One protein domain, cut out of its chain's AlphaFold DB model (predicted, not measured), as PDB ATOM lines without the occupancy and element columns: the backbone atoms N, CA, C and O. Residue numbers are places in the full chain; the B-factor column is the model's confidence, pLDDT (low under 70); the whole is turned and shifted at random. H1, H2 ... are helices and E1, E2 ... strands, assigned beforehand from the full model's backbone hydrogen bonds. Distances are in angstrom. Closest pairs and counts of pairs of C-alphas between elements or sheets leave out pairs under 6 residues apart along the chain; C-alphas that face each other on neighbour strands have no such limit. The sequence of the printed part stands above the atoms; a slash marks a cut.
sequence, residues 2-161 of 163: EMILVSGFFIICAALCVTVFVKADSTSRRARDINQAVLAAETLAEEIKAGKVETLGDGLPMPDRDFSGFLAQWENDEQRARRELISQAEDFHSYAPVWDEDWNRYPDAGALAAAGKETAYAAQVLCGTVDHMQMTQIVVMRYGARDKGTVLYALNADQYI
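This is residues 2 to 161 of the 163 residues of an uncharacterized protein of [Clostridium] asparagiforme DSM 15981 (UniProt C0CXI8). One antiparallel sheet of four strands lies between the far part of a very long helix, H1 residues 30 to 49, on one face and two short helices, H2 and H3, on the other; residues 2 to 29 of H1 stick out from this body as a long arm that makes the length of the whole. A small fourth helix, H4, lies off the sheet. The printed part has 160 residues, with four named helices and four named strands in the order H1 H2 H3 E1 H4 E2 E3 E4; the sheet runs E1 E2 E3 E4 and the class is mixed, helices and strands. The whole is loose, with a radius of gyration of the C-alphas of 20.7 A, and spans 80 by 35 by 28 A.

The sheet is twisted and holds E1, residues 93 to 95, E2, residues 121 to 130, E3, residues 133 to 144, and E4, residues 147 to 160. E2, E3 and E4 form a meander, each strand the antiparallel neighbour of the one before, by the hairpins E2 and E3, and E3 and E4. Across E1 and E2, N 95 and O 125 are 2.8 A apart, across E2 and E3, N 126 and O 137 are 2.8 A apart, and across E3 and E4, N 138 and O 155 are 2.8 A apart, within hydrogen-bond range. The sheet has helices on both faces, in three layers: H1, residues 2 to 49, on one face, and H2, residues 67 to 74, and H3, residues 77 to 87, on the other. H1 has a height over the sheet of 7.8 A and runs slantwise to the strands, at 33 degrees to E4 on the local plane; it touches E4, closest at the C-alphas of Ile 34 and Leu 152, 5.6 A. H2 runs across the strands, at 78 degrees to E4 on the local plane, and touches E4 with the C-alphas of Phe 70 and Gly 149 closest, 5.0 A. H3 touches E2, closest at the C-alphas of Ile 86 and Gly 128, 5.3 A. H4, residues 109 to 114, is not on the sheet and touches no helix. In H1, H2, H3 and H4 every O i to N i+4 pair is within hydrogen-bond range.

E4 is 37.1 A long, E3 34.2 A and E2 29.0 A; E4 ends at C-alpha 160, (40.870, 2.541, 2.282). H1 is 70.7 A long, from C-alpha 2 at (7.554, 70.351, -1.154) to C-alpha 49 at (34.643, 5.943, 9.704). H3 measures 15.2 A and H2 11.1 A.

The C-alphas of Glu 2 and Glu 90, the two farthest apart, are 80.5 A apart. Without residues 2 to 29, which stand free, the body spans 42 by 30 by 28 A. The printed part has no cut; the links H1 to H2 and E1 to H4 are long. Residues 59 to 61 have pLDDT under 70.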
ATOM      1  N   GLU A   2       6.310  70.934  -1.717       81.06
ATOM      2  CA  GLU A   2       7.554  70.351  -1.154       81.06
ATOM      3  C   GLU A   2       7.347  69.208  -0.136       81.06
ATOM      4  O   GLU A   2       7.993  68.171  -0.243       81.06
ATOM      5  N   MET A   3       6.395  69.329   0.799       84.81
ATOM      6  CA  MET A   3       6.124  68.287   1.818       84.81
ATOM      7  C   MET A   3       5.658  66.939   1.223       84.81
ATOM      8  O   MET A   3       5.881  65.881   1.814       84.81
ATOM      9  N   ILE A   4       5.037  66.954   0.037       82.00
ATOM     10  CA  ILE A   4       4.573  65.743  -0.667       82.00
ATOM     11  C   ILE A   4       5.748  65.023  -1.351       82.00
ATOM     12  O   ILE A   4       5.814  63.798  -1.332       82.00
ATOM     13  N   LEU A   5       6.712  65.769  -1.903       82.94
ATOM     14  CA  LEU A   5       7.919  65.194  -2.508       82.94
ATOM     15  C   LEU A   5       8.817  64.520  -1.464       82.94
ATOM     16  O   LEU A   5       9.309  63.417  -1.696       82.94
ATOM     17  N   VAL A   6       8.981  65.151  -0.297       87.25
ATOM     18  CA  VAL A   6       9.781  64.600   0.808       87.25
ATOM     19  C   VAL A   6       9.159  63.310   1.345       87.25
ATOM     20  O   VAL A   6       9.840  62.291   1.439       87.25
ATOM     21  N   SER A   7       7.856  63.320   1.642       85.50
ATOM     22  CA  SER A   7       7.158  62.116   2.118       85.50
ATOM     23  C   SER A   7       7.166  60.988   1.080       85.50
ATOM     24  O   SER A   7       7.417  59.842   1.444       85.50
ATOM     25  N   GLY A   8       7.004  61.299  -0.212       84.81
ATOM     26  CA  GLY A   8       7.130  60.318  -1.294       84.81
ATOM     27  C   GLY A   8       8.519  59.672  -1.369       84.81
ATOM     28  O   GLY A   8       8.624  58.450  -1.462       84.81
ATOM     29  N   PHE A   9       9.590  60.465  -1.258       90.00
ATOM     30  CA  PHE A   9      10.961  59.945  -1.236       90.00
ATOM     31  C   PHE A   9      11.216  59.032  -0.027       90.00
ATOM     32  O   PHE A   9      11.782  57.950  -0.183       90.00
ATOM     33  N   PHE A  10      10.744  59.420   1.162       89.12
ATOM     34  CA  PHE A  10      10.864  58.588   2.361       89.12
ATOM     35  C   PHE A  10      10.104  57.263   2.239       89.12
ATOM     36  O   PHE A  10      10.637  56.233   2.645       89.12
ATOM     37  N   ILE A  11       8.908  57.259   1.640       92.19
ATOM     38  CA  ILE A  11       8.132  56.030   1.415       92.19
ATOM     39  C   ILE A  11       8.867  55.087   0.452       92.19
ATOM     40  O   ILE A  11       8.976  53.894   0.732       92.19
ATOM     41  N   ILE A  12       9.416  55.607  -0.651       91.56
ATOM     42  CA  ILE A  12      10.173  54.798  -1.623       91.56
ATOM     43  C   ILE A  12      11.451  54.243  -0.986       91.56
ATOM     44  O   ILE A  12      11.754  53.059  -1.138       91.56
ATOM     45  N   CYS A  13      12.178  55.074  -0.237       91.19
ATOM     46  CA  CYS A  13      13.381  54.656   0.474       91.19
ATOM     47  C   CYS A  13      13.063  53.548   1.492       91.19
ATOM     48  O   CYS A  13      13.703  52.499   1.479       91.19
ATOM     49  N   ALA A  14      12.008  53.720   2.297       90.50
ATOM     50  CA  ALA A  14      11.562  52.709   3.252       90.50
ATOM     51  C   ALA A  14      11.178  51.389   2.562       90.50
ATOM     52  O   ALA A  14      11.596  50.321   3.007       90.50
ATOM     53  N   ALA A  15      10.443  51.448   1.446       91.75
ATOM     54  CA  ALA A  15      10.064  50.259   0.684       91.75
ATOM     55  C   ALA A  15      11.287  49.499   0.134       91.75
ATOM     56  O   ALA A  15      11.352  48.268   0.230       91.75
ATOM     57  N   LEU A  16      12.283  50.220  -0.392       90.81
ATOM     58  CA  LEU A  16      13.541  49.629  -0.855       90.81
ATOM     59  C   LEU A  16      14.315  48.983   0.299       90.81
ATOM     60  O   LEU A  16      14.731  47.829   0.178       90.81
ATOM     61  N   CYS A  17      14.457  49.676   1.432       91.69
ATOM     62  CA  CYS A  17      15.154  49.154   2.606       91.69
ATOM     63  C   CYS A  17      14.511  47.867   3.140       91.69
ATOM     64  O   CYS A  17      15.223  46.897   3.396       91.69
ATOM     65  N   VAL A  18      13.178  47.819   3.251       90.69
ATOM     66  CA  VAL A  18      12.462  46.618   3.715       90.69
ATOM     67  C   VAL A  18      12.650  45.456   2.738       90.69
ATOM     68  O   VAL A  18      12.924  44.336   3.162       90.69
ATOM     69  N   THR A  19      12.579  45.713   1.429       90.56
ATOM     70  CA  THR A  19      12.745  44.664   0.409       90.56
ATOM     71  C   THR A  19      14.149  44.057   0.445       90.56
ATOM     72  O   THR A  19      14.306  42.834   0.422       90.56
ATOM     73  N   VAL A  20      15.181  44.903   0.542       91.44
ATOM     74  CA  VAL A  20      16.574  44.449   0.655       91.44
ATOM     75  C   VAL A  20      16.785  43.684   1.957       91.44
ATOM     76  O   VAL A  20      17.421  42.632   1.937       91.44
ATOM     77  N   PHE A  21      16.213  44.155   3.067       91.56
ATOM     78  CA  PHE A  21      16.329  43.489   4.360       91.56
ATOM     79  C   PHE A  21      15.707  42.087   4.348       91.56
ATOM     80  O   PHE A  21      16.367  41.127   4.738       91.56
ATOM     81  N   VAL A  22      14.486  41.932   3.824       90.94
ATOM     82  CA  VAL A  22      13.829  40.616   3.699       90.94
ATOM     83  C   VAL A  22      14.656  39.671   2.824       90.94
ATOM     84  O   VAL A  22      14.847  38.498   3.156       90.94
ATOM     85  N   LYS A  23      15.204  40.178   1.715       89.94
ATOM     86  CA  LYS A  23      16.074  39.385   0.840       89.94
ATOM     87  C   LYS A  23      17.366  38.971   1.555       89.94
ATOM     88  O   LYS A  23      17.772  37.814   1.435       89.94
ATOM     89  N   ALA A  24      17.985  39.873   2.312       86.56
ATOM     90  CA  ALA A  24      19.188  39.588   3.087       86.56
ATOM     91  C   ALA A  24      18.926  38.553   4.191       86.56
ATOM     92  O   ALA A  24      19.698  37.604   4.310       86.56
ATOM     93  N   ASP A  25      17.813  38.666   4.923       87.06
ATOM     94  CA  ASP A  25      17.421  37.703   5.961       87.06
ATOM     95  C   ASP A  25      17.217  36.298   5.373       87.06
ATOM     96  O   ASP A  25      17.824  35.330   5.828       87.06
ATOM     97  N   SER A  26      16.452  36.185   4.279       85.44
ATOM     98  CA  SER A  26      16.246  34.894   3.602       85.44
ATOM     99  C   SER A  26      17.554  34.275   3.086       85.44
ATOM    100  O   SER A  26      17.756  33.063   3.183       85.44
ATOM    101  N   THR A  27      18.475  35.108   2.591       87.25
ATOM    102  CA  THR A  27      19.797  34.665   2.123       87.25
ATOM    103  C   THR A  27      20.663  34.206   3.295       87.25
ATOM    104  O   THR A  27      21.321  33.174   3.197       87.25
ATOM    105  N   SER A  28      20.629  34.928   4.418       87.25
ATOM    106  CA  SER A  28      21.366  34.579   5.634       87.25
ATOM    107  C   SER A  28      20.903  33.239   6.208       87.25
ATOM    108  O   SER A  28      21.733  32.374   6.486       87.25
ATOM    109  N   ARG A  29      19.585  33.012   6.285       87.00
ATOM    110  CA  ARG A  29      19.024  31.717   6.704       87.00
ATOM    111  C   ARG A  29      19.461  30.585   5.781       87.00
ATOM    112  O   ARG A  29      19.904  29.548   6.252       87.00
ATOM    113  N   ARG A  30      19.422  30.798   4.461       86.94
ATOM    114  CA  ARG A  30      19.890  29.789   3.500       86.94
ATOM    115  C   ARG A  30      21.380  29.476   3.663       86.94
ATOM    116  O   ARG A  30      21.758  28.314   3.583       86.94
ATOM    117  N   ALA A  31      22.213  30.487   3.899       89.62
ATOM    118  CA  ALA A  31      23.638  30.283   4.149       89.62
ATOM    119  C   ALA A  31      23.881  29.494   5.447       89.62
ATOM    120  O   ALA A  31      24.720  28.597   5.467       89.62
ATOM    121  N   ARG A  32      23.113  29.779   6.510       91.75
ATOM    122  CA  ARG A  32      23.146  29.001   7.756       91.75
ATOM    123  C   ARG A  32      22.813  27.534   7.503       91.75
ATOM    124  O   ARG A  32      23.567  26.678   7.948       91.75
ATOM    125  N   ASP A  33      21.735  27.258   6.777       92.56
ATOM    126  CA  ASP A  33      21.297  25.887   6.494       92.56
ATOM    127  C   ASP A  33      22.332  25.102   5.689       92.56
ATOM    128  O   ASP A  33      22.581  23.941   5.986       92.56
ATOM    129  N   ILE A  34      22.975  25.735   4.703       92.81
ATOM    130  CA  ILE A  34      24.054  25.098   3.935       92.81
ATOM    131  C   ILE A  34      25.240  24.779   4.850       92.81
ATOM    132  O   ILE A  34      25.741  23.661   4.824       92.81
ATOM    133  N   ASN A  35      25.664  25.726   5.688       95.06
ATOM    134  CA  ASN A  35      26.781  25.498   6.607       95.06
ATOM    135  C   ASN A  35      26.485  24.359   7.590       95.06
ATOM    136  O   ASN A  35      27.346  23.522   7.841       95.06
ATOM    137  N   GLN A  36      25.264  24.304   8.122       95.69
ATOM    138  CA  GLN A  36      24.846  23.221   9.005       95.69
ATOM    139  C   GLN A  36      24.747  21.882   8.264       95.69
ATOM    140  O   GLN A  36      25.175  20.865   8.799       95.69
ATOM    141  N   ALA A  37      24.279  21.873   7.011       95.31
ATOM    142  CA  ALA A  37      24.244  20.670   6.182       95.31
ATOM    143  C   ALA A  37      25.646  20.105   5.913       95.31
ATOM    144  O   ALA A  37      25.831  18.890   5.964       95.31
ATOM    145  N   VAL A  38      26.633  20.974   5.665       96.50
ATOM    146  CA  VAL A  38      28.042  20.576   5.511       96.50
ATOM    147  C   VAL A  38      28.555  19.941   6.800       96.50
ATOM    148  O   VAL A  38      29.017  18.804   6.771       96.50
ATOM    149  N   LEU A  39      28.397  20.627   7.937       95.94
ATOM    150  CA  LEU A  39      28.839  20.114   9.237       95.94
ATOM    151  C   LEU A  39      28.163  18.785   9.590       95.94
ATOM    152  O   LEU A  39      28.818  17.873  10.093       95.94
ATOM    153  N   ALA A  40      26.867  18.651   9.307       94.69
ATOM    154  CA  ALA A  40      26.123  17.419   9.520       94.69
ATOM    155  C   ALA A  40      26.666  16.276   8.650       94.69
ATOM    156  O   ALA A  40      26.900  15.186   9.167       94.69
ATOM    157  N   ALA A  41      26.913  16.520   7.360       95.00
ATOM    158  CA  ALA A  41      27.448  15.508   6.453       95.00
ATOM    159  C   ALA A  41      28.863  15.062   6.848       95.00
ATOM    160  O   ALA A  41      29.142  13.866   6.879       95.00
ATOM    161  N   GLU A  42      29.741  16.002   7.197       94.44
ATOM    162  CA  GLU A  42      31.094  15.694   7.668       94.44
ATOM    163  C   GLU A  42      31.064  14.916   8.987       94.44
ATOM    164  O   GLU A  42      31.756  13.910   9.125       94.44
ATOM    165  N   THR A  43      30.210  15.320   9.932       93.44
ATOM    166  CA  THR A  43      30.048  14.615  11.212       93.44
ATOM    167  C   THR A  43      29.579  13.178  10.995       93.44
ATOM    168  O   THR A  43      30.136  12.257  11.586       93.44
ATOM    169  N   LEU A  44      28.596  12.965  10.114       93.00
ATOM    170  CA  LEU A  44      28.115  11.627   9.765       93.00
ATOM    171  C   LEU A  44      29.213  10.785   9.109       93.00
ATOM    172  O   LEU A  44      29.378   9.621   9.466       93.00
ATOM    173  N   ALA A  45      29.992  11.367   8.192       92.25
ATOM    174  CA  ALA A  45      31.115  10.672   7.575       92.25
ATOM    175  C   ALA A  45      32.133  10.221   8.633       92.25
ATOM    176  O   ALA A  45      32.543   9.065   8.632       92.25
ATOM    177  N   GLU A  46      32.512  11.099   9.561       91.62
ATOM    178  CA  GLU A  46      33.463  10.764  10.625       91.62
ATOM    179  C   GLU A  46      32.912   9.726  11.615       91.62
ATOM    180  O   GLU A  46      33.655   8.853  12.062       91.62
ATOM    181  N   GLU A  47      31.615   9.755  11.930       90.94
ATOM    182  CA  GLU A  47      30.980   8.726  12.766       90.94
ATOM    183  C   GLU A  47      31.035   7.339  12.114       90.94
ATOM    184  O   GLU A  47      31.387   6.369  12.788       90.94
ATOM    185  N   ILE A  48      30.758   7.248  10.809       89.94
ATOM    186  CA  ILE A  48      30.810   5.990  10.045       89.94
ATOM    187  C   ILE A  48      32.239   5.454   9.992       89.94
ATOM    188  O   ILE A  48      32.468   4.284  10.301       89.94
ATOM    189  N   LYS A  49      33.219   6.315   9.690       86.69
ATOM    190  CA  LYS A  49      34.643   5.943   9.704       86.69
ATOM    191  C   LYS A  49      35.106   5.466  11.080       86.69
ATOM    192  O   LYS A  49      35.937   4.568  11.186       86.69
ATOM    193  N   ALA A  50      34.575   6.063  12.146       86.88
ATOM    194  CA  ALA A  50      34.859   5.670  13.522       86.88
ATOM    195  C   ALA A  50      34.071   4.427  13.985       86.88
ATOM    196  O   ALA A  50      34.232   4.015  15.134       86.88
ATOM    197  N   GLY A  51      33.207   3.853  13.138       83.00
ATOM    198  CA  GLY A  51      32.353   2.711  13.472       83.00
ATOM    199  C   GLY A  51      31.227   3.032  14.462       83.00
ATOM    200  O   GLY A  51      30.620   2.122  15.020       83.00
ATOM    201  N   LYS A  52      30.928   4.314  14.703       83.19
ATOM    202  CA  LYS A  52      29.887   4.774  15.637       83.19
ATOM    203  C   LYS A  52      28.518   4.828  14.961       83.19
ATOM    204  O   LYS A  52      27.861   5.862  14.958       83.19
ATOM    205  N   VAL A  53      28.093   3.713  14.377       76.38
ATOM    206  CA  VAL A  53      26.842   3.640  13.604       76.38
ATOM    207  C   VAL A  53      25.582   3.542  14.468       76.38
ATOM    208  O   VAL A  53      24.491   3.831  13.991       76.38
ATOM    209  N   GLU A  54      25.722   3.245  15.762       70.31
ATOM    210  CA  GLU A  54      24.601   3.132  16.713       70.31
ATOM    211  C   GLU A  54      23.759   4.417  16.820       70.31
ATOM    212  O   GLU A  54      22.573   4.372  17.137       70.31
ATOM    213  N   THR A  55      24.355   5.580  16.540       70.44
ATOM    214  CA  THR A  55      23.681   6.887  16.576       70.44
ATOM    215  C   THR A  55      22.979   7.241  15.260       70.44
ATOM    216  O   THR A  55      22.267   8.249  15.207       70.44
ATOM    217  N   LEU A  56      23.196   6.481  14.178       70.75
ATOM    218  CA  LEU A  56      22.627   6.736  12.848       70.75
ATOM    219  C   LEU A  56      21.271   6.038  12.614       70.75
ATOM    220  O   LEU A  56      20.623   6.314  11.605       70.75
ATOM    221  N   GLY A  57      20.813   5.207  13.558       70.44
ATOM    222  CA  GLY A  57      19.568   4.436  13.439       70.44
ATOM    223  C   GLY A  57      19.671   3.307  12.410       70.44
ATOM    224  O   GLY A  57      20.757   3.003  11.942       70.44
ATOM    225  N   ASP A  58      18.538   2.714  12.024       70.00
ATOM    226  CA  ASP A  58      18.474   1.653  10.994       70.00
ATOM    227  C   ASP A  58      17.927   2.176   9.648       70.00
ATOM    228  O   ASP A  58      17.481   1.418   8.785       70.00
ATOM    229  N   GLY A  59      17.874   3.503   9.480       62.69
ATOM    230  CA  GLY A  59      17.315   4.152   8.289       62.69
ATOM    231  C   GLY A  59      15.797   4.033   8.134       62.69
ATOM    232  O   GLY A  59      15.249   4.406   7.092       62.69
ATOM    233  N   LEU A  60      15.109   3.544   9.168       64.81
ATOM    234  CA  LEU A  60      13.661   3.398   9.216       64.81
ATOM    235  C   LEU A  60      13.107   3.856  10.575       64.81
ATOM    236  O   LEU A  60      13.712   3.561  11.600       64.81
ATOM    237  N   PRO A  61      11.919   4.488  10.596       67.88
ATOM    238  CA  PRO A  61      11.119   4.881   9.436       67.88
ATOM    239  C   PRO A  61      11.715   6.079   8.675       67.88
ATOM    240  O   PRO A  61      12.209   7.041   9.264       67.88
ATOM    241  N   MET A  62      11.622   6.027   7.342       71.25
ATOM    242  CA  MET A  62      11.948   7.163   6.474       71.25
ATOM    243  C   MET A  62      10.970   8.333   6.704       71.25
ATOM    244  O   MET A  62       9.838   8.097   7.134       71.25
ATOM    245  N   PRO A  63      11.359   9.580   6.367       70.81
ATOM    246  CA  PRO A  63      10.505  10.759   6.536       70.81
ATOM    247  C   PRO A  63       9.148  10.650   5.829       70.81
ATOM    248  O   PRO A  63       8.124  10.999   6.409       70.81
ATOM    249  N   ASP A  64       9.138  10.174   4.581       79.69
ATOM    250  CA  ASP A  64       7.940   9.805   3.822       79.69
ATOM    251  C   ASP A  64       8.307   8.940   2.594       79.69
ATOM    252  O   ASP A  64       9.472   8.601   2.371       79.69
ATOM    253  N   ARG A  65       7.297   8.584   1.784       73.88
ATOM    254  CA  ARG A  65       7.455   7.777   0.561       73.88
ATOM    255  C   ARG A  65       8.092   8.540  -0.609       73.88
ATOM    256  O   ARG A  65       8.603   7.899  -1.524       73.88
ATOM    257  N   ASP A  66       8.042   9.869  -0.599       83.56
ATOM    258  CA  ASP A  66       8.480  10.725  -1.707       83.56
ATOM    259  C   ASP A  66       9.978  11.061  -1.626       83.56
ATOM    260  O   ASP A  66      10.579  11.457  -2.625       83.56
ATOM    261  N   PHE A  67      10.605  10.838  -0.466       83.06
ATOM    262  CA  PHE A  67      12.021  11.102  -0.204       83.06
ATOM    263  C   PHE A  67      12.955  10.490  -1.261       83.06
ATOM    264  O   PHE A  67      13.846  11.162  -1.783       83.06
ATOM    265  N   SER A  68      12.708   9.235  -1.648       82.62
ATOM    266  CA  SER A  68      13.466   8.547  -2.700       82.62
ATOM    267  C   SER A  68      13.262   9.167  -4.087       82.62
ATOM    268  O   SER A  68      14.192   9.202  -4.892       82.62
ATOM    269  N   GLY A  69      12.068   9.700  -4.361       86.88
ATOM    270  CA  GLY A  69      11.752  10.395  -5.605       86.88
ATOM    271  C   GLY A  69      12.535  11.697  -5.754       86.88
ATOM    272  O   GLY A  69      13.060  11.971  -6.831       86.88
ATOM    273  N   PHE A  70      12.675  12.470  -4.674       88.81
ATOM    274  CA  PHE A  70      13.480  13.695  -4.684       88.81
ATOM    275  C   PHE A  70      14.972  13.414  -4.879       88.81
ATOM    276  O   PHE A  70      15.625  14.103  -5.662       88.81
ATOM    277  N   LEU A  71      15.497  12.365  -4.243       86.12
ATOM    278  CA  LEU A  71      16.876  11.921  -4.471       86.12
ATOM    279  C   LEU A  71      17.104  11.535  -5.932       86.12
ATOM    280  O   LEU A  71      18.045  12.018  -6.551       86.12
ATOM    281  N   ALA A  72      16.200  10.744  -6.512       87.56
ATOM    282  CA  ALA A  72      16.299  10.321  -7.906       87.56
ATOM    283  C   ALA A  72      16.238  11.490  -8.909       87.56
ATOM    284  O   ALA A  72      16.789  11.376 -10.002       87.56
ATOM    285  N   GLN A  73      15.568  12.596  -8.562       89.56
ATOM    286  CA  GLN A  73      15.546  13.816  -9.381       89.56
ATOM    287  C   GLN A  73      16.859  14.602  -9.316       89.56
ATOM    288  O   GLN A  73      17.220  15.260 -10.290       89.56
ATOM    289  N   TRP A  74      17.547  14.570  -8.175       89.69
ATOM    290  CA  TRP A  74      18.835  15.237  -7.996       89.69
ATOM    291  C   TRP A  74      20.005  14.427  -8.566       89.69
ATOM    292  O   TRP A  74      20.956  15.006  -9.094       89.69
ATOM    293  N   GLU A  75      19.946  13.101  -8.457       89.56
ATOM    294  CA  GLU A  75      20.998  12.202  -8.921       89.56
ATOM    295  C   GLU A  75      21.254  12.338 -10.427       89.56
ATOM    296  O   GLU A  75      20.351  12.236 -11.259       89.56
ATOM    297  N   ASN A  76      22.530  12.483 -10.779       92.31
ATOM    298  CA  ASN A  76      23.010  12.278 -12.139       92.31
ATOM    299  C   ASN A  76      23.445  10.811 -12.339       92.31
ATOM    300  O   ASN A  76      23.421  10.002 -11.406       92.31
ATOM    301  N   ASP A  77      23.876  10.472 -13.555       92.31
ATOM    302  CA  ASP A  77      24.302   9.107 -13.889       92.31
ATOM    303  C   ASP A  77      25.482   8.624 -13.023       92.31
ATOM    304  O   ASP A  77      25.538   7.452 -12.658       92.31
ATOM    305  N   GLU A  78      26.386   9.525 -12.629       91.38
ATOM    306  CA  GLU A  78      27.525   9.211 -11.758       91.38
ATOM    307  C   GLU A  78      27.079   8.858 -10.332       91.38
ATOM    308  O   GLU A  78      27.485   7.826  -9.796       91.38
ATOM    309  N   GLN A  79      26.208   9.672  -9.721       91.19
ATOM    310  CA  GLN A  79      25.687   9.396  -8.379       91.19
ATOM    311  C   GLN A  79      24.864   8.108  -8.360       91.19
ATOM    312  O   GLN A  79      24.963   7.337  -7.406       91.19
ATOM    313  N   ARG A  80      24.101   7.843  -9.428       91.06
ATOM    314  CA  ARG A  80      23.334   6.605  -9.570       91.06
ATOM    315  C   ARG A  80      24.244   5.384  -9.679       91.06
ATOM    316  O   ARG A  80      24.047   4.431  -8.933       91.06
ATOM    317  N   ALA A  81      25.254   5.428 -10.549       92.44
ATOM    318  CA  ALA A  81      26.216   4.337 -10.703       92.44
ATOM    319  C   ALA A  81      26.971   4.060  -9.394       92.44
ATOM    320  O   ALA A  81      27.160   2.909  -9.007       92.44
ATOM    321  N   ARG A  82      27.353   5.116  -8.668       92.19
ATOM    322  CA  ARG A  82      27.994   4.994  -7.356       92.19
ATOM    323  C   ARG A  82      27.070   4.365  -6.315       92.19
ATOM    324  O   ARG A  82      27.502   3.474  -5.595       92.19
ATOM    325  N   ARG A  83      25.806   4.790  -6.245       91.44
ATOM    326  CA  ARG A  83      24.809   4.171  -5.362       91.44
ATOM    327  C   ARG A  83      24.645   2.686  -5.666       91.44
ATOM    328  O   ARG A  83      24.629   1.876  -4.746       91.44
ATOM    329  N   GLU A  84      24.521   2.340  -6.945       92.25
ATOM    330  CA  GLU A  84      24.416   0.949  -7.393       92.25
ATOM    331  C   GLU A  84      25.643   0.139  -6.965       92.25
ATOM    332  O   GLU A  84      25.483  -0.954  -6.428       92.25
ATOM    333  N   LEU A  85      26.846   0.701  -7.103       92.81
ATOM    334  CA  LEU A  85      28.083   0.073  -6.649       92.81
ATOM    335  C   LEU A  85      28.088  -0.172  -5.130       92.81
ATOM    336  O   LEU A  85      28.334  -1.293  -4.696       92.81
ATOM    337  N   ILE A  86      27.758   0.844  -4.325       91.75
ATOM    338  CA  ILE A  86      27.696   0.732  -2.856       91.75
ATOM    339  C   ILE A  86      26.644  -0.304  -2.433       91.75
ATOM    340  O   ILE A  86      26.884  -1.091  -1.524       91.75
ATOM    341  N   SER A  87      25.497  -0.351  -3.118       90.31
ATOM    342  CA  SER A  87      24.407  -1.289  -2.808       90.31
ATOM    343  C   SER A  87      24.735  -2.762  -3.069       90.31
ATOM    344  O   SER A  87      24.018  -3.638  -2.595       90.31
ATOM    345  N   GLN A  88      25.795  -3.037  -3.835       91.94
ATOM    346  CA  GLN A  88      26.279  -4.391  -4.114       91.94
ATOM    347  C   GLN A  88      27.306  -4.881  -3.084       91.94
ATOM    348  O   GLN A  88      27.686  -6.051  -3.133       91.94
ATOM    349  N   ALA A  89      27.762  -4.016  -2.172       91.69
ATOM    350  CA  ALA A  89      28.671  -4.399  -1.101       91.69
ATOM    351  C   ALA A  89      28.012  -5.413  -0.151       91.69
ATOM    352  O   ALA A  89      26.820  -5.323   0.148       91.69
ATOM    353  N   GLU A  90      28.791  -6.375   0.349       87.75
ATOM    354  CA  GLU A  90      28.293  -7.401   1.277       87.75
ATOM    355  C   GLU A  90      27.862  -6.797   2.626       87.75
ATOM    356  O   GLU A  90      26.887  -7.236   3.231       87.75
ATOM    357  N   ASP A  91      28.553  -5.745   3.062       89.88
ATOM    358  CA  ASP A  91      28.315  -4.968   4.281       89.88
ATOM    359  C   ASP A  91      27.501  -3.688   4.015       89.88
ATOM    360  O   ASP A  91      27.651  -2.682   4.714       89.88
ATOM    361  N   PHE A  92      26.651  -3.698   2.983       90.94
ATOM    362  CA  PHE A  92      25.830  -2.543   2.639       90.94
ATOM    363  C   PHE A  92      24.902  -2.128   3.789       90.94
ATOM    364  O   PHE A  92      24.068  -2.902   4.267       90.94
ATOM    365  N   HIS A  93      24.977  -0.849   4.150       90.12
ATOM    366  CA  HIS A  93      24.082  -0.209   5.103       90.12
ATOM    367  C   HIS A  93      23.544   1.120   4.568       90.12
ATOM    368  O   HIS A  93      24.216   1.864   3.850       90.12
ATOM    369  N   SER A  94      22.302   1.420   4.950       89.62
ATOM    370  CA  SER A  94      21.573   2.622   4.558       89.62
ATOM    371  C   SER A  94      20.948   3.261   5.790       89.62
ATOM    372  O   SER A  94      20.155   2.623   6.477       89.62
ATOM    373  N   TYR A  95      21.242   4.535   6.021       90.19
ATOM    374  CA  TYR A  95      20.700   5.326   7.122       90.19
ATOM    375  C   TYR A  95      19.922   6.532   6.599       90.19
ATOM    376  O   TYR A  95      20.175   7.039   5.501       90.19
ATOM    377  N   ALA A  96      18.969   6.997   7.405       89.19
ATOM    378  CA  ALA A  96      18.073   8.095   7.065       89.19
ATOM    379  C   ALA A  96      17.880   9.070   8.244       89.19
ATOM    380  O   ALA A  96      16.742   9.274   8.682       89.19
ATOM    381  N   PRO A  97      18.968   9.653   8.791       91.62
ATOM    382  CA  PRO A  97      18.858  10.585   9.903       91.62
ATOM    383  C   PRO A  97      18.095  11.846   9.493       91.62
ATOM    384  O   PRO A  97      18.104  12.276   8.332       91.62
ATOM    385  N   VAL A  98      17.442  12.453  10.479       92.38
ATOM    386  CA  VAL A  98      16.598  13.637  10.298       92.38
ATOM    387  C   VAL A  98      16.939  14.710  11.320       92.38
ATOM    388  O   VAL A  98      17.469  14.426  12.395       92.38
ATOM    389  N   TRP A  99      16.609  15.956  10.994       93.94
ATOM    390  CA  TRP A  99      16.786  17.099  11.880       93.94
ATOM    391  C   TRP A  99      15.522  17.948  11.942       93.94
ATOM    392  O   TRP A  99      14.774  18.056  10.962       93.94
ATOM    393  N   ASP A 100      15.314  18.575  13.098       93.81
ATOM    394  CA  ASP A 100      14.330  19.645  13.263       93.81
ATOM    395  C   ASP A 100      14.859  20.995  12.730       93.81
ATOM    396  O   ASP A 100      15.987  21.092  12.240       93.81
ATOM    397  N   GLU A 101      14.040  22.050  12.792       92.00
ATOM    398  CA  GLU A 101      14.410  23.394  12.302       92.00
ATOM    399  C   GLU A 101      15.629  23.995  13.026       92.00
ATOM    400  O   GLU A 101      16.336  24.839  12.469       92.00
ATOM    401  N   ASP A 102      15.899  23.544  14.251       93.50
ATOM    402  CA  ASP A 102      17.011  24.002  15.080       93.50
ATOM    403  C   ASP A 102      18.290  23.174  14.855       93.50
ATOM    404  O   ASP A 102      19.296  23.412  15.527       93.50
ATOM    405  N   TRP A 103      18.278  22.247  13.888       93.81
ATOM    406  CA  TRP A 103      19.364  21.305  13.600       93.81
ATOM    407  C   TRP A 103      19.666  20.320  14.742       93.81
ATOM    408  O   TRP A 103      20.776  19.790  14.837       93.81
ATOM    409  N   ASN A 104      18.676  19.991  15.576       93.75
ATOM    410  CA  ASN A 104      18.797  18.860  16.494       93.75
ATOM    411  C   ASN A 104      18.611  17.557  15.715       93.75
ATOM    412  O   ASN A 104      17.597  17.370  15.041       93.75
ATOM    413  N   ARG A 105      19.601  16.663  15.802       92.06
ATOM    414  CA  ARG A 105      19.620  15.391  15.075       92.06
ATOM    415  C   ARG A 105      18.800  14.320  15.783       92.06
ATOM    416  O   ARG A 105      18.912  14.147  16.995       92.06
ATOM    417  N   TYR A 106      18.098  13.527  14.986       91.75
ATOM    418  CA  TYR A 106      17.416  12.305  15.387       91.75
ATOM    419  C   TYR A 106      17.811  11.161  14.436       91.75
ATOM    420  O   TYR A 106      18.124  11.417  13.268       91.75
ATOM    421  N   PRO A 107      17.825   9.907  14.920       88.75
ATOM    422  CA  PRO A 107      18.236   8.755  14.115       88.75
ATOM    423  C   PRO A 107      17.285   8.476  12.943       88.75
ATOM    424  O   PRO A 107      17.726   8.035  11.888       88.75
ATOM    425  N   ASP A 108      15.995   8.770  13.110       87.62
ATOM    426  CA  ASP A 108      14.956   8.543  12.107       87.62
ATOM    427  C   ASP A 108      13.735   9.451  12.349       87.62
ATOM    428  O   ASP A 108      13.629  10.158  13.362       87.62
ATOM    429  N   ALA A 109      12.791   9.433  11.404       86.94
ATOM    430  CA  ALA A 109      11.584  10.254  11.464       86.94
ATOM    431  C   ALA A 109      10.624   9.857  12.598       86.94
ATOM    432  O   ALA A 109       9.855  10.692  13.076       86.94
ATOM    433  N   GLY A 110      10.666   8.605  13.051       86.94
ATOM    434  CA  GLY A 110       9.836   8.099  14.139       86.94
ATOM    435  C   GLY A 110      10.290   8.646  15.488       86.94
ATOM    436  O   GLY A 110       9.463   9.127  16.261       86.94
ATOM    437  N   ALA A 111      11.600   8.650  15.741       88.31
ATOM    438  CA  ALA A 111      12.204   9.248  16.928       88.31
ATOM    439  C   ALA A 111      11.929  10.758  17.005       88.31
ATOM    440  O   ALA A 111      11.593  11.278  18.071       88.31
ATOM    441  N   LEU A 112      12.002  11.452  15.865       90.38
ATOM    442  CA  LEU A 112      11.675  12.874  15.776       90.38
ATOM    443  C   LEU A 112      10.186  13.131  16.072       90.38
ATOM    444  O   LEU A 112       9.848  14.019  16.858       90.38
ATOM    445  N   ALA A 113       9.290  12.324  15.497       89.06
ATOM    446  CA  ALA A 113       7.854  12.430  15.748       89.06
ATOM    447  C   ALA A 113       7.495  12.119  17.212       89.06
ATOM    448  O   ALA A 113       6.655  12.800  17.800       89.06
ATOM    449  N   ALA A 114       8.162  11.141  17.835       89.75
ATOM    450  CA  ALA A 114       7.999  10.825  19.255       89.75
ATOM    451  C   ALA A 114       8.429  11.985  20.171       89.75
ATOM    452  O   ALA A 114       7.851  12.169  21.242       89.75
ATOM    453  N   ALA A 115       9.389  12.805  19.733       91.06
ATOM    454  CA  ALA A 115       9.779  14.046  20.403       91.06
ATOM    455  C   ALA A 115       8.802  15.218  20.155       91.06
ATOM    456  O   ALA A 115       9.017  16.316  20.670       91.06
ATOM    457  N   GLY A 116       7.730  15.012  19.377       91.12
ATOM    458  CA  GLY A 116       6.736  16.039  19.053       91.12
ATOM    459  C   GLY A 116       7.266  17.135  18.126       91.12
ATOM    460  O   GLY A 116       6.761  18.258  18.154       91.12
ATOM    461  N   LYS A 117       8.311  16.835  17.352       92.31
ATOM    462  CA  LYS A 117       8.933  17.753  16.395       92.31
ATOM    463  C   LYS A 117       8.479  17.438  14.970       92.31
ATOM    464  O   LYS A 117       7.910  16.382  14.706       92.31
ATOM    465  N   GLU A 118       8.754  18.360  14.052       90.56
ATOM    466  CA  GLU A 118       8.565  18.155  12.614       90.56
ATOM    467  C   GLU A 118       9.915  18.048  11.903       90.56
ATOM    468  O   GLU A 118      10.880  18.729  12.263       90.56
ATOM    469  N   THR A 119       9.984  17.180  10.896       91.31
ATOM    470  CA  THR A 119      11.175  17.029  10.062       91.31
ATOM    471  C   THR A 119      11.371  18.299   9.246       91.31
ATOM    472  O   THR A 119      10.508  18.654   8.447       91.31
ATOM    473  N   ALA A 120      12.510  18.965   9.421       92.88
ATOM    474  CA  ALA A 120      12.909  20.123   8.623       92.88
ATOM    475  C   ALA A 120      13.992  19.762   7.604       92.88
ATOM    476  O   ALA A 120      14.010  20.291   6.489       92.88
ATOM    477  N   TYR A 121      14.863  18.822   7.966       93.50
ATOM    478  CA  TYR A 121      15.935  18.322   7.119       93.50
ATOM    479  C   TYR A 121      16.025  16.806   7.248       93.50
ATOM    480  O   TYR A 121      15.714  16.234   8.292       93.50
ATOM    481  N   ALA A 122      16.457  16.155   6.180       92.81
ATOM    482  CA  ALA A 122      16.650  14.717   6.151       92.81
ATOM    483  C   ALA A 122      17.858  14.390   5.283       92.81
ATOM    484  O   ALA A 122      18.143  15.107   4.320       92.81
ATOM    485  N   ALA A 123      18.558  13.312   5.617       92.50
ATOM    486  CA  ALA A 123      19.682  12.847   4.830       92.50
ATOM    487  C   ALA A 123      19.516  11.392   4.423       92.50
ATOM    488  O   ALA A 123      18.896  10.611   5.135       92.50
ATOM    489  N   GLN A 124      20.085  11.043   3.277       91.62
ATOM    490  CA  GLN A 124      20.371   9.660   2.931       91.62
ATOM    491  C   GLN A 124      21.856   9.425   3.142       91.62
ATOM    492  O   GLN A 124      22.682  10.202   2.667       91.62
ATOM    493  N   VAL A 125      22.177   8.349   3.842       92.50
ATOM    494  CA  VAL A 125      23.544   7.896   4.059       92.50
ATOM    495  C   VAL A 125      23.623   6.467   3.566       92.50
ATOM    496  O   VAL A 125      22.892   5.614   4.052       92.50
ATOM    497  N   LEU A 126      24.507   6.201   2.619       92.25
ATOM    498  CA  LEU A 126      24.780   4.866   2.110       92.25
ATOM    499  C   LEU A 126      26.241   4.557   2.376       92.25
ATOM    500  O   LEU A 126      27.100   5.382   2.065       92.25
ATOM    501  N   CYS A 127      26.530   3.386   2.925       92.50
ATOM    502  CA  CYS A 127      27.899   2.930   3.087       92.50
ATOM    503  C   CYS A 127      28.039   1.445   2.771       92.50
ATOM    504  O   CYS A 127      27.115   0.665   2.988       92.50
ATOM    505  N   GLY A 128      29.207   1.071   2.270       92.06
ATOM    506  CA  GLY A 128      29.565  -0.311   1.983       92.06
ATOM    507  C   GLY A 128      31.021  -0.399   1.548       92.06
ATOM    508  O   GLY A 128      31.601   0.581   1.071       92.06
ATOM    509  N   THR A 129      31.623  -1.563   1.731       92.31
ATOM    510  CA  THR A 129      33.001  -1.846   1.361       92.31
ATOM    511  C   THR A 129      33.043  -2.518  -0.005       92.31
ATOM    512  O   THR A 129      32.535  -3.618  -0.200       92.31
ATOM    513  N   VAL A 130      33.702  -1.862  -0.958       90.81
ATOM    514  CA  VAL A 130      33.905  -2.364  -2.320       90.81
ATOM    515  C   VAL A 130      35.402  -2.371  -2.595       90.81
ATOM    516  O   VAL A 130      36.060  -1.349  -2.423       90.81
ATOM    517  N   ASP A 131      35.961  -3.522  -2.973       88.62
ATOM    518  CA  ASP A 131      37.389  -3.680  -3.296       88.62
ATOM    519  C   ASP A 131      38.345  -3.062  -2.248       88.62
ATOM    520  O   ASP A 131      39.262  -2.305  -2.573       88.62
ATOM    521  N   HIS A 132      38.131  -3.380  -0.965       87.38
ATOM    522  CA  HIS A 132      38.887  -2.836   0.182       87.38
ATOM    523  C   HIS A 132      38.743  -1.319   0.403       87.38
ATOM    524  O   HIS A 132      39.517  -0.716   1.148       87.38
ATOM    525  N   MET A 133      37.749  -0.681  -0.209       90.94
ATOM    526  CA  MET A 133      37.433   0.727  -0.014       90.94
ATOM    527  C   MET A 133      36.065   0.861   0.645       90.94
ATOM    528  O   MET A 133      35.051   0.480   0.067       90.94
ATOM    529  N   GLN A 134      36.031   1.422   1.852       91.06
ATOM    530  CA  GLN A 134      34.795   1.858   2.483       91.06
ATOM    531  C   GLN A 134      34.286   3.080   1.735       91.06
ATOM    532  O   GLN A 134      34.830   4.180   1.866       91.06
ATOM    533  N   MET A 135      33.257   2.874   0.929       94.19
ATOM    534  CA  MET A 135      32.607   3.925   0.173       94.19
ATOM    535  C   MET A 135      31.411   4.421   0.966       94.19
ATOM    536  O   MET A 135      30.557   3.637   1.373       94.19
ATOM    537  N   THR A 136      31.345   5.730   1.181       93.31
ATOM    538  CA  THR A 136      30.225   6.391   1.851       93.31
ATOM    539  C   THR A 136      29.682   7.501   0.957       93.31
ATOM    540  O   THR A 136      30.443   8.268   0.358       93.31
ATOM    541  N   GLN A 137      28.362   7.588   0.848       94.38
ATOM    542  CA  GLN A 137      27.641   8.651   0.155       94.38
ATOM    543  C   GLN A 137      26.621   9.250   1.119       94.38
ATOM    544  O   GLN A 137      25.808   8.532   1.693       94.38
ATOM    545  N   ILE A 138      26.673  10.566   1.304       94.62
ATOM    546  CA  ILE A 138      25.796  11.311   2.205       94.62
ATOM    547  C   ILE A 138      25.146  12.433   1.413       94.62
ATOM    548  O   ILE A 138      25.836  13.248   0.807       94.62
ATOM    549  N   VAL A 139      23.822  12.505   1.444       94.69
ATOM    550  CA  VAL A 139      23.047  13.547   0.766       94.69
ATOM    551  C   VAL A 139      22.118  14.183   1.781       94.69
ATOM    552  O   VAL A 139      21.201  13.525   2.253       94.69
ATOM    553  N   VAL A 140      22.348  15.454   2.117       94.81
ATOM    554  CA  VAL A 140      21.538  16.226   3.069       94.81
ATOM    555  C   VAL A 140      20.590  17.141   2.304       94.81
ATOM    556  O   VAL A 140      21.000  17.922   1.439       94.81
ATOM    557  N   MET A 141      19.310  17.077   2.648       93.31
ATOM    558  CA  MET A 141      18.247  17.794   1.957       93.31
ATOM    559  C   MET A 141      17.368  18.559   2.934       93.31
ATOM    560  O   MET A 141      17.121  18.133   4.062       93.31
ATOM    561  N   ARG A 142      16.827  19.674   2.454       93.38
ATOM    562  CA  ARG A 142      15.692  20.317   3.097       93.38
ATOM    563  C   ARG A 142      14.441  19.478   2.853       93.38
ATOM    564  O   ARG A 142      14.153  19.077   1.721       93.38
ATOM    565  N   TYR A 143      13.728  19.201   3.935       90.69
ATOM    566  CA  TYR A 143      12.600  18.278   3.963       90.69
ATOM    567  C   TYR A 143      11.444  18.744   4.857       90.69
ATOM    568  O   TYR A 143      10.691  17.930   5.389       90.69
ATOM    569  N   GLY A 144      11.297  20.060   5.008       85.44
ATOM    570  CA  GLY A 144      10.223  20.678   5.781       85.44
ATOM    571  C   GLY A 144       8.856  20.518   5.120       85.44
ATOM    572  O   GLY A 144       8.757  20.365   3.905       85.44
ATOM    573  N   ALA A 145       7.774  20.648   5.890       75.44
ATOM    574  CA  ALA A 145       6.399  20.469   5.402       75.44
ATOM    575  C   ALA A 145       6.031  21.317   4.160       75.44
ATOM    576  O   ALA A 145       5.150  20.936   3.393       75.44
ATOM    577  N   ARG A 146       6.696  22.464   3.958       71.06
ATOM    578  CA  ARG A 146       6.447  23.401   2.845       71.06
ATOM    579  C   ARG A 146       7.529  23.421   1.764       71.06
ATOM    580  O   ARG A 146       7.299  24.012   0.716       71.06
ATOM    581  N   ASP A 147       8.696  22.843   2.028       77.75
ATOM    582  CA  ASP A 147       9.876  22.944   1.162       77.75
ATOM    583  C   ASP A 147      10.652  21.624   1.243       77.75
ATOM    584  O   ASP A 147      11.505  21.436   2.116       77.75
ATOM    585  N   LYS A 148      10.273  20.678   0.374       87.19
ATOM    586  CA  LYS A 148      10.843  19.328   0.295       87.19
ATOM    587  C   LYS A 148      11.646  19.145  -0.984       87.19
ATOM    588  O   LYS A 148      11.261  19.638  -2.041       87.19
ATOM    589  N   GLY A 149      12.727  18.379  -0.877       84.62
ATOM    590  CA  GLY A 149      13.488  17.889  -2.026       84.62
ATOM    591  C   GLY A 149      14.606  18.808  -2.504       84.62
ATOM    592  O   GLY A 149      15.300  18.479  -3.462       84.62
ATOM    593  N   THR A 150      14.832  19.940  -1.836       91.06
ATOM    594  CA  THR A 150      15.994  20.781  -2.132       91.06
ATOM    595  C   THR A 150      17.238  20.171  -1.491       91.06
ATOM    596  O   THR A 150      17.384  20.204  -0.267       91.06
ATOM    597  N   VAL A 151      18.163  19.658  -2.302       93.19
ATOM    598  CA  VAL A 151      19.474  19.204  -1.813       93.19
ATOM    599  C   VAL A 151      20.300  20.403  -1.353       93.19
ATOM    600  O   VAL A 151      20.489  21.365  -2.099       93.19
ATOM    601  N   LEU A 152      20.767  20.352  -0.104       93.88
ATOM    602  CA  LEU A 152      21.591  21.400   0.496       93.88
ATOM    603  C   LEU A 152      23.076  21.097   0.325       93.88
ATOM    604  O   LEU A 152      23.848  22.001   0.008       93.88
ATOM    605  N   TYR A 153      23.465  19.838   0.524       95.75
ATOM    606  CA  TYR A 153      24.847  19.398   0.399       95.75
ATOM    607  C   TYR A 153      24.924  17.890   0.149       95.75
ATOM    608  O   TYR A 153      24.089  17.133   0.643       95.75
ATOM    609  N   ALA A 154      25.936  17.458  -0.600       94.81
ATOM    610  CA  ALA A 154      26.237  16.052  -0.817       94.81
ATOM    611  C   ALA A 154      27.741  15.815  -0.666       94.81
ATOM    612  O   ALA A 154      28.550  16.602  -1.161       94.81
ATOM    613  N   LEU A 155      28.095  14.727   0.009       95.06
ATOM    614  CA  LEU A 155      29.459  14.338   0.324       95.06
ATOM    615  C   LEU A 155      29.674  12.876  -0.056       95.06
ATOM    616  O   LEU A 155      28.933  11.996   0.377       95.06
ATOM    617  N   ASN A 156      30.733  12.625  -0.815       93.50
ATOM    618  CA  ASN A 156      31.259  11.289  -1.050       93.50
ATOM    619  C   ASN A 156      32.551  11.150  -0.243       93.50
ATOM    620  O   ASN A 156      33.483  11.931  -0.437       93.50
ATOM    621  N   ALA A 157      32.588  10.192   0.679       90.69
ATOM    622  CA  ALA A 157      33.742   9.921   1.523       90.69
ATOM    623  C   ALA A 157      34.218   8.489   1.281       90.69
ATOM    624  O   ALA A 157      33.478   7.541   1.533       90.69
ATOM    625  N   ASP A 158      35.452   8.353   0.803       90.31
ATOM    626  CA  ASP A 158      36.074   7.071   0.484       90.31
ATOM    627  C   ASP A 158      37.275   6.842   1.402       90.31
ATOM    628  O   ASP A 158      38.170   7.687   1.494       90.31
ATOM    629  N   GLN A 159      37.294   5.707   2.099       87.62
ATOM    630  CA  GLN A 159      38.384   5.326   2.991       87.62
ATOM    631  C   GLN A 159      38.914   3.943   2.631       87.62
ATOM    632  O   GLN A 159      38.177   2.969   2.561       87.62
ATOM    633  N   TYR A 160      40.229   3.836   2.465       86.56
ATOM    634  CA  TYR A 160      40.870   2.541   2.282       86.56
ATOM    635  C   TYR A 160      40.872   1.744   3.595       86.56
ATOM    636  O   TYR A 160      41.389   2.220   4.612       86.56
ATOM    637  N   ILE A 161      40.336   0.526   3.560       81.88
ATOM    638  CA  ILE A 161      40.399  -0.436   4.657       81.88
ATOM    639  C   ILE A 161      41.575  -1.368   4.372       81.88
ATOM    640  O   ILE A 161      41.598  -2.081   3.372       81.88
TER     641      ILE A 161